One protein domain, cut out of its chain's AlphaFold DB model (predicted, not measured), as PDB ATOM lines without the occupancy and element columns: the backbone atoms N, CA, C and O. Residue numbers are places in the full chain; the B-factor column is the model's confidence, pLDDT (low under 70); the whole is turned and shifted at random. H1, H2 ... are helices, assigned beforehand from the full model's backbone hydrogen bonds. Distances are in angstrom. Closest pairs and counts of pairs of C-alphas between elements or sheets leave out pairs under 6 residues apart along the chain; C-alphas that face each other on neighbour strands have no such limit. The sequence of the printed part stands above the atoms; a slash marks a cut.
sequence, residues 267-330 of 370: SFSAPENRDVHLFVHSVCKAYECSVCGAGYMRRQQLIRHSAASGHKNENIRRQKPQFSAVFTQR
ATOM      1  N   SER A 267      39.864   5.778  31.206       62.31
ATOM      2  CA  SER A 267      39.736   6.037  32.639       62.31
ATOM      3  C   SER A 267      39.561   7.517  32.918       62.31
ATOM      4  O   SER A 267      40.167   8.357  32.254       62.31
ATOM      5  N   PHE A 268      38.714   7.827  33.894       65.12
ATOM      6  CA  PHE A 268      38.344   9.192  34.241       65.12
ATOM      7  C   PHE A 268      38.611   9.459  35.722       65.12
ATOM      8  O   PHE A 268      38.442   8.577  36.557       65.12
ATOM      9  N   SER A 269      38.966  10.702  36.044       60.69
ATOM     10  CA  SER A 269      39.217  11.179  37.415       60.69
ATOM     11  C   SER A 269      37.945  11.424  38.239       60.69
ATOM     12  O   SER A 269      38.015  11.752  39.422       60.69
ATOM     13  N   ALA A 270      36.769  11.315  37.616       66.31
ATOM     14  CA  ALA A 270      35.481  11.523  38.264       66.31
ATOM     15  C   ALA A 270      34.388  10.661  37.601       66.31
ATOM     16  O   ALA A 270      34.395  10.523  36.369       66.31
ATOM     17  N   PRO A 271      33.427  10.121  38.374       67.19
ATOM     18  CA  PRO A 271      32.370   9.260  37.844       67.19
ATOM     19  C   PRO A 271      31.469  10.004  36.856       67.19
ATOM     20  O   PRO A 271      31.088   9.445  35.833       67.19
ATOM     21  N   GLU A 272      31.213  11.296  37.079       73.75
ATOM     22  CA  GLU A 272      30.370  12.100  36.191       73.75
ATOM     23  C   GLU A 272      30.984  12.239  34.791       73.75
ATOM     24  O   GLU A 272      30.270  12.270  33.788       73.75
ATOM     25  N   ASN A 273      32.317  12.289  34.712       75.81
ATOM     26  CA  ASN A 273      33.039  12.359  33.445       75.81
ATOM     27  C   ASN A 273      32.979  11.022  32.700       75.81
ATOM     28  O   ASN A 273      32.773  11.016  31.485       75.81
ATOM     29  N   ARG A 274      33.099   9.901  33.425       78.75
ATOM     30  CA  ARG A 274      32.911   8.560  32.861       78.75
ATOM     31  C   ARG A 274      31.488   8.379  32.337       78.75
ATOM     32  O   ARG A 274      31.315   7.901  31.222       78.75
ATOM     33  N   ASP A 275      30.480   8.816  33.085       77.06
ATOM     34  CA  ASP A 275      29.076   8.685  32.687       77.06
ATOM     35  C   ASP A 275      28.738   9.507  31.438       77.06
ATOM     36  O   ASP A 275      28.023   9.031  30.560       77.06
ATOM     37  N   VAL A 276      29.274  10.726  31.313       78.12
ATOM     38  CA  VAL A 276      29.147  11.514  30.075       78.12
ATOM     39  C   VAL A 276      29.897  10.845  28.922       78.12
ATOM     40  O   VAL A 276      29.416  10.846  27.790       78.12
ATOM     41  N   HIS A 277      31.059  10.248  29.191       78.94
ATOM     42  CA  HIS A 277      31.826   9.533  28.178       78.94
ATOM     43  C   HIS A 277      31.097   8.300  27.634       78.94
ATOM     44  O   HIS A 277      31.229   8.014  26.446       78.94
ATOM     45  N   LEU A 278      30.273   7.616  28.434       75.25
ATOM     46  CA  LEU A 278      29.464   6.496  27.942       75.25
ATOM     47  C   LEU A 278      28.567   6.892  26.756       75.25
ATOM     48  O   LEU A 278      28.308   6.063  25.891       75.25
ATOM     49  N   PHE A 279      28.176   8.165  26.630       78.69
ATOM     50  CA  PHE A 279      27.411   8.633  25.472       78.69
ATOM     51  C   PHE A 279      28.212   8.681  24.162       78.69
ATOM     52  O   PHE A 279      27.622   8.796  23.095       78.69
ATOM     53  N   VAL A 280      29.543   8.562  24.206       77.94
ATOM     54  CA  VAL A 280      30.373   8.355  23.004       77.94
ATOM     55  C   VAL A 280      30.126   6.971  22.400       77.94
ATOM     56  O   VAL A 280      30.218   6.815  21.189       77.94
ATOM     57  N   HIS A 281      29.785   5.989  23.236       71.75
ATOM     58  CA  HIS A 281      29.445   4.624  22.823       71.75
ATOM     59  C   HIS A 281      27.937   4.407  22.639       71.75
ATOM     60  O   HIS A 281      27.501   3.320  22.269       71.75
ATOM     61  N   SER A 282      27.138   5.428  22.931       72.88
ATOM     62  CA  SER A 282      25.685   5.399  22.836       72.88
ATOM     63  C   SER A 282      25.227   5.896  21.468       72.88
ATOM     64  O   SER A 282      25.846   6.787  20.884       72.88
ATOM     65  N   VAL A 283      24.091   5.385  20.993       73.12
ATOM     66  CA  VAL A 283      23.397   5.933  19.811       73.12
ATOM     67  C   VAL A 283      22.700   7.262  20.115       73.12
ATOM     68  O   VAL A 283      22.357   8.017  19.210       73.12
ATOM     69  N   CYS A 284      22.519   7.570  21.398       71.88
ATOM     70  CA  CYS A 284      21.868   8.780  21.879       71.88
ATOM     71  C   CYS A 284      22.859   9.727  22.587       71.88
ATOM     72  O   CYS A 284      23.933   9.309  23.026       71.88
ATOM     73  N   LYS A 285      22.512  11.016  22.700       79.75
ATOM     74  CA  LYS A 285      23.340  12.048  23.352       79.75
ATOM     75  C   LYS A 285      22.793  12.364  24.749       79.75
ATOM     76  O   LYS A 285      21.598  12.277  24.989       79.75
ATOM     77  N   ALA A 286      23.658  12.781  25.675       79.88
ATOM     78  CA  ALA A 286      23.293  12.955  27.088       79.88
ATOM     79  C   ALA A 286      22.151  13.956  27.346       79.88
ATOM     80  O   ALA A 286      21.399  13.806  28.313       79.88
ATOM     81  N   TYR A 287      22.040  14.980  26.504       81.00
ATOM     82  CA  TYR A 287      21.064  16.055  26.615       81.00
ATOM     83  C   TYR A 287      20.406  16.291  25.266       81.00
ATOM     84  O   TYR A 287      21.105  16.392  24.265       81.00
ATOM     85  N   GLU A 288      19.094  16.447  25.246       81.12
ATOM     86  CA  GLU A 288      18.331  16.685  24.023       81.12
ATOM     87  C   GLU A 288      17.549  17.995  24.139       81.12
ATOM     88  O   GLU A 288      17.013  18.315  25.206       81.12
ATOM     89  N   CYS A 289      17.507  18.765  23.052       80.00
ATOM     90  CA  CYS A 289      16.586  19.881  22.916       80.00
ATOM     91  C   CYS A 289      15.197  19.346  22.565       80.00
ATOM     92  O   CYS A 289      15.024  18.735  21.519       80.00
ATOM     93  N   SER A 290      14.205  19.605  23.410       76.00
ATOM     94  CA  SER A 290      12.823  19.162  23.196       76.00
ATOM     95  C   SER A 290      12.117  19.864  22.031       76.00
ATOM     96  O   SER A 290      11.201  19.282  21.464       76.00
ATOM     97  N   VAL A 291      12.579  21.055  21.630       76.94
ATOM     98  CA  VAL A 291      11.999  21.818  20.509       76.94
ATOM     99  C   VAL A 291      12.437  21.268  19.151       76.94
ATOM    100  O   VAL A 291      11.628  21.157  18.238       76.94
ATOM    101  N   CYS A 292      13.721  20.936  18.993       81.12
ATOM    102  CA  CYS A 292      14.296  20.576  17.689       81.12
ATOM    103  C   CYS A 292      14.934  19.179  17.637       81.12
ATOM    104  O   CYS A 292      15.511  18.813  16.616       81.12
ATOM    105  N   GLY A 293      14.909  18.420  18.735       75.56
ATOM    106  CA  GLY A 293      15.518  17.088  18.836       75.56
ATOM    107  C   GLY A 293      17.053  17.078  18.835       75.56
ATOM    108  O   GLY A 293      17.670  16.013  18.819       75.56
ATOM    109  N   ALA A 294      17.714  18.241  18.849       79.25
ATOM    110  CA  ALA A 294      19.171  18.300  18.771       79.25
ATOM    111  C   ALA A 294      19.837  17.731  20.038       79.25
ATOM    112  O   ALA A 294      19.580  18.180  21.160       79.25
ATOM    113  N   GLY A 295      20.727  16.752  19.848       80.12
ATOM    114  CA  GLY A 295      21.435  16.051  20.917       80.12
ATOM    115  C   GLY A 295      22.824  16.625  21.232       80.12
ATOM    116  O   GLY A 295      23.625  16.903  20.341       80.12
ATOM    117  N   TYR A 296      23.163  16.715  22.516       80.69
ATOM    118  CA  TYR A 296      24.410  17.271  23.044       80.69
ATOM    119  C   TYR A 296      25.022  16.392  24.138       80.69
ATOM    120  O   TYR A 296      24.322  15.791  24.951       80.69
ATOM    121  N   MET A 297      26.356  16.359  24.217       76.38
ATOM    122  CA  MET A 297      27.069  15.581  25.244       76.38
ATOM    123  C   MET A 297      27.117  16.284  26.597       76.38
ATOM    124  O   MET A 297      27.194  15.639  27.641       76.38
ATOM    125  N   ARG A 298      27.084  17.620  26.606       79.56
ATOM    126  CA  ARG A 298      27.153  18.423  27.833       79.56
ATOM    127  C   ARG A 298      25.995  19.405  27.907       79.56
ATOM    128  O   ARG A 298      25.659  20.054  26.921       79.56
ATOM    129  N   ARG A 299      25.478  19.624  29.119       81.06
ATOM    130  CA  ARG A 299      24.397  20.586  29.394       81.06
ATOM    131  C   ARG A 299      24.709  21.995  28.880       81.06
ATOM    132  O   ARG A 299      23.836  22.662  28.346       81.06
ATOM    133  N   GLN A 300      25.957  22.439  29.014       81.69
ATOM    134  CA  GLN A 300      26.401  23.758  28.546       81.69
ATOM    135  C   GLN A 300      26.266  23.920  27.024       81.69
ATOM    136  O   GLN A 300      25.937  25.006  26.557       81.69
ATOM    137  N   GLN A 301      26.475  22.847  26.253       82.88
ATOM    138  CA  GLN A 301      26.319  22.875  24.797       82.88
ATOM    139  C   GLN A 301      24.847  23.054  24.412       82.88
ATOM    140  O   GLN A 301      24.552  23.881  23.554       82.88
ATOM    141  N   LEU A 302      23.935  22.364  25.108       82.69
ATOM    142  CA  LEU A 302      22.493  22.538  24.926       82.69
ATOM    143  C   LEU A 302      22.031  23.945  25.333       82.69
ATOM    144  O   LEU A 302      21.230  24.546  24.626       82.69
ATOM    145  N   ILE A 303      22.544  24.498  26.437       82.44
ATOM    146  CA  ILE A 303      22.211  25.869  26.867       82.44
ATOM    147  C   ILE A 303      22.652  26.885  25.810       82.44
ATOM    148  O   ILE A 303      21.882  27.773  25.459       82.44
ATOM    149  N   ARG A 304      23.865  26.734  25.267       84.31
ATOM    150  CA  ARG A 304      24.366  27.595  24.189       84.31
ATOM    151  C   ARG A 304      23.517  27.471  22.924       84.31
ATOM    152  O   ARG A 304      23.197  28.489  22.327       84.31
ATOM    153  N   HIS A 305      23.128  26.254  22.546       84.19
ATOM    154  CA  HIS A 305      22.196  26.038  21.441       84.19
ATOM    155  C   HIS A 305      20.851  26.722  21.694       84.19
ATOM    156  O   HIS A 305      20.384  27.476  20.857       84.19
ATOM    157  N   SER A 306      20.270  26.525  22.874       81.62
ATOM    158  CA  SER A 306      18.970  27.093  23.241       81.62
ATOM    159  C   SER A 306      18.991  28.626  23.212       81.62
ATOM    160  O   SER A 306      18.037  29.263  22.776       81.62
ATOM    161  N   ALA A 307      20.113  29.226  23.624       82.94
ATOM    162  CA  ALA A 307      20.328  30.665  23.547       82.94
ATOM    163  C   ALA A 307      20.506  31.170  22.103       82.94
ATOM    164  O   ALA A 307      19.961  32.216  21.769       82.94
ATOM    165  N   ALA A 308      21.238  30.438  21.257       82.06
ATOM    166  CA  ALA A 308      21.508  30.823  19.868       82.06
ATOM    167  C   ALA A 308      20.315  30.583  18.926       82.06
ATOM    168  O   ALA A 308      20.094  31.355  18.002       82.06
ATOM    169  N   SER A 309      19.540  29.527  19.167       78.81
ATOM    170  CA  SER A 309      18.399  29.113  18.343       78.81
ATOM    171  C   SER A 309      17.060  29.661  18.850       78.81
ATOM    172  O   SER A 309      16.015  29.323  18.313       78.81
ATOM    173  N   GLY A 310      17.062  30.496  19.895       75.75
ATOM    174  CA  GLY A 310      15.842  31.113  20.426       75.75
ATOM    175  C   GLY A 310      14.905  30.157  21.179       75.75
ATOM    176  O   GLY A 310      13.825  30.577  21.590       75.75
ATOM    177  N   HIS A 311      15.315  28.908  21.423       77.12
ATOM    178  CA  HIS A 311      14.558  27.910  22.185       77.12
ATOM    179  C   HIS A 311      14.604  28.244  23.691       77.12
ATOM    180  O   HIS A 311      15.378  27.667  24.457       77.12
ATOM    181  N   LYS A 312      13.830  29.239  24.140       58.19
ATOM    182  CA  LYS A 312      13.779  29.664  25.551       58.19
ATOM    183  C   LYS A 312      12.739  28.846  26.332       58.19
ATOM    184  O   LYS A 312      11.604  28.729  25.898       58.19
ATOM    185  N   ASN A 313      13.123  28.388  27.531       52.94
ATOM    186  CA  ASN A 313      12.268  27.756  28.556       52.94
ATOM    187  C   ASN A 313      11.665  26.371  28.241       52.94
ATOM    188  O   ASN A 313      10.457  26.198  28.359       52.94
ATOM    189  N   GLU A 314      12.490  25.343  28.009       54.66
ATOM    190  CA  GLU A 314      12.003  23.953  28.084       54.66
ATOM    191  C   GLU A 314      12.842  23.037  28.987       54.66
ATOM    192  O   GLU A 314      14.038  23.247  29.222       54.66
ATOM    193  N   ASN A 315      12.159  22.026  29.541       56.31
ATOM    194  CA  ASN A 315      12.703  21.022  30.446       56.31
ATOM    195  C   ASN A 315      13.833  20.246  29.761       56.31
ATOM    196  O   ASN A 315      13.592  19.386  28.920       56.31
ATOM    197  N   ILE A 316      15.075  20.523  30.160       63.03
ATOM    198  CA  ILE A 316      16.259  19.801  29.684       63.03
ATOM    199  C   ILE A 316      16.090  18.307  29.989       63.03
ATOM    200  O   ILE A 316      16.205  17.882  31.143       63.03
ATOM    201  N   ARG A 317      15.847  17.504  28.948       63.78
ATOM    202  CA  ARG A 317      15.695  16.055  29.071       63.78
ATOM    203  C   ARG A 317      17.076  15.413  29.110       63.78
ATOM    204  O   ARG A 317      17.831  15.460  28.140       63.78
ATOM    205  N   ARG A 318      17.427  14.831  30.260       73.75
ATOM    206  CA  ARG A 318      18.628  13.998  30.391       73.75
ATOM    207  C   ARG A 318      18.282  12.587  29.932       73.75
ATOM    208  O   ARG A 318      17.415  11.948  30.525       73.75
ATOM    209  N   GLN A 319      18.957  12.115  28.894       71.50
ATOM    210  CA  GLN A 319      18.779  10.755  28.399       71.50
ATOM    211  C   GLN A 319      19.641   9.778  29.215       71.50
ATOM    212  O   GLN A 319      20.643  10.172  29.816       71.50
ATOM    213  N   LYS A 320      19.240   8.504  29.270       73.94
ATOM    214  CA  LYS A 320      20.121   7.407  29.705       73.94
ATOM    215  C   LYS A 320      20.867   6.882  28.471       73.94
ATOM    216  O   LYS A 320      20.248   6.849  27.408       73.94
ATOM    217  N   PRO A 321      22.149   6.498  28.586       70.00
ATOM    218  CA  PRO A 321      22.898   5.993  27.443       70.00
ATOM    219  C   PRO A 321      22.250   4.701  26.934       70.00
ATOM    220  O   PRO A 321      21.922   3.815  27.723       70.00
ATOM    221  N   GLN A 322      22.033   4.630  25.622       68.56
ATOM    222  CA  GLN A 322      21.488   3.471  24.928       68.56
ATOM    223  C   GLN A 322      22.578   2.915  24.021       68.56
ATOM    224  O   GLN A 322      23.022   3.573  23.080       68.56
ATOM    225  N   PHE A 323      23.039   1.711  24.329       70.38
ATOM    226  CA  PHE A 323      24.086   1.044  23.568       70.38
ATOM    227  C   PHE A 323      23.439   0.131  22.525       70.38
ATOM    228  O   PHE A 323      22.461  -0.553  22.829       70.38
ATOM    229  N   SER A 324      23.956   0.121  21.296       56.09
ATOM    230  CA  SER A 324      23.536  -0.875  20.308       56.09
ATOM    231  C   SER A 324      24.117  -2.247  20.668       56.09
ATOM    232  O   SER A 324      25.188  -2.335  21.274       56.09
ATOM    233  N   ALA A 325      23.445  -3.323  20.249       50.12
ATOM    234  CA  ALA A 325      23.859  -4.712  20.496       50.12
ATOM    235  C   ALA A 325      25.248  -5.081  19.922       50.12
ATOM    236  O   ALA A 325      25.761  -6.167  20.175       50.12
ATOM    237  N   VAL A 326      25.882  -4.182  19.163       50.22
ATOM    238  CA  VAL A 326      27.236  -4.355  18.615       50.22
ATOM    239  C   VAL A 326      28.316  -4.056  19.669       50.22
ATOM    240  O   VAL A 326      29.398  -4.634  19.630       50.22
ATOM    241  N   PHE A 327      28.036  -3.195  20.658       44.16
ATOM    242  CA  PHE A 327      28.999  -2.834  21.711       44.16
ATOM    243  C   PHE A 327      29.018  -3.804  22.902       44.16
ATOM    244  O   PHE A 327      29.898  -3.699  23.753       44.16
ATOM    245  N   THR A 328      28.095  -4.768  22.958       45.81
ATOM    246  CA  THR A 328      28.024  -5.790  24.016       45.81
ATOM    247  C   THR A 328      28.900  -7.022  23.743       45.81
ATOM    248  O   THR A 328      28.902  -7.943  24.551       45.81
ATOM    249  N   GLN A 329      29.668  -7.054  22.642       41.72
ATOM    250  CA  GLN A 329      30.422  -8.245  22.206       41.72
ATOM    251  C   GLN A 329      31.954  -8.167  22.351       41.72
ATOM    252  O   GLN A 329      32.669  -8.962  21.747       41.72
ATOM    253  N   ARG A 330      32.506  -7.260  23.166       38.50
ATOM    254  CA  ARG A 330      33.924  -7.358  23.560       38.50
ATOM    255  C   ARG A 330      34.045  -7.591  25.062       38.50
ATOM    256  O   ARG A 330      34.018  -6.617  25.812       38.50
TER     257      ARG A 330
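AT A GLANCE: This is residues 267 to 330 of the 370 residues of an uncharacterized protein of Drosophila ananassae (UniProt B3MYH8). You will find little regular structure here: two short helices, H1 and H2, stand well separated towards opposite ends of an elongated model. Between them the link folds back on itself around residues 287 to 296, and after H2 an unnamed tail returns past that loop to H1's end of the model. The printed part has 64 residues, with H1 then H2, no named strand, and the class all helix, though under half of its residues are in named elements. It is only just loose, close to compact, with a radius of gyration of the C-alphas of 13.3 A, and spans 43 by 27 by 16 A.

IN THESE COORDINATES: Find C-alpha 271 at (32.370, 9.260, 37.844); from there H1 runs to residue 278, 10.7 A. H2, residues 299 to 308, is 14.3 A long and ends at C-alpha 308, (21.508, 30.823, 19.868).

HOW THE PARTS SIT: H1 and H2 are apart, joined by a long link of 20 residues. In both, every O i to N i+4 pair is within hydrogen-bond range. Residues 269 to 274, of which 271 to 274 belong to H1, stand free.

THE WHOLE: The C-alphas farthest apart, of Gly 310 and Arg 330, are 42.6 A apart. The printed part has no cut. Look for pLDDT under 70 at residues 267 to 271, 312 to 317, 322 and 324 to 330.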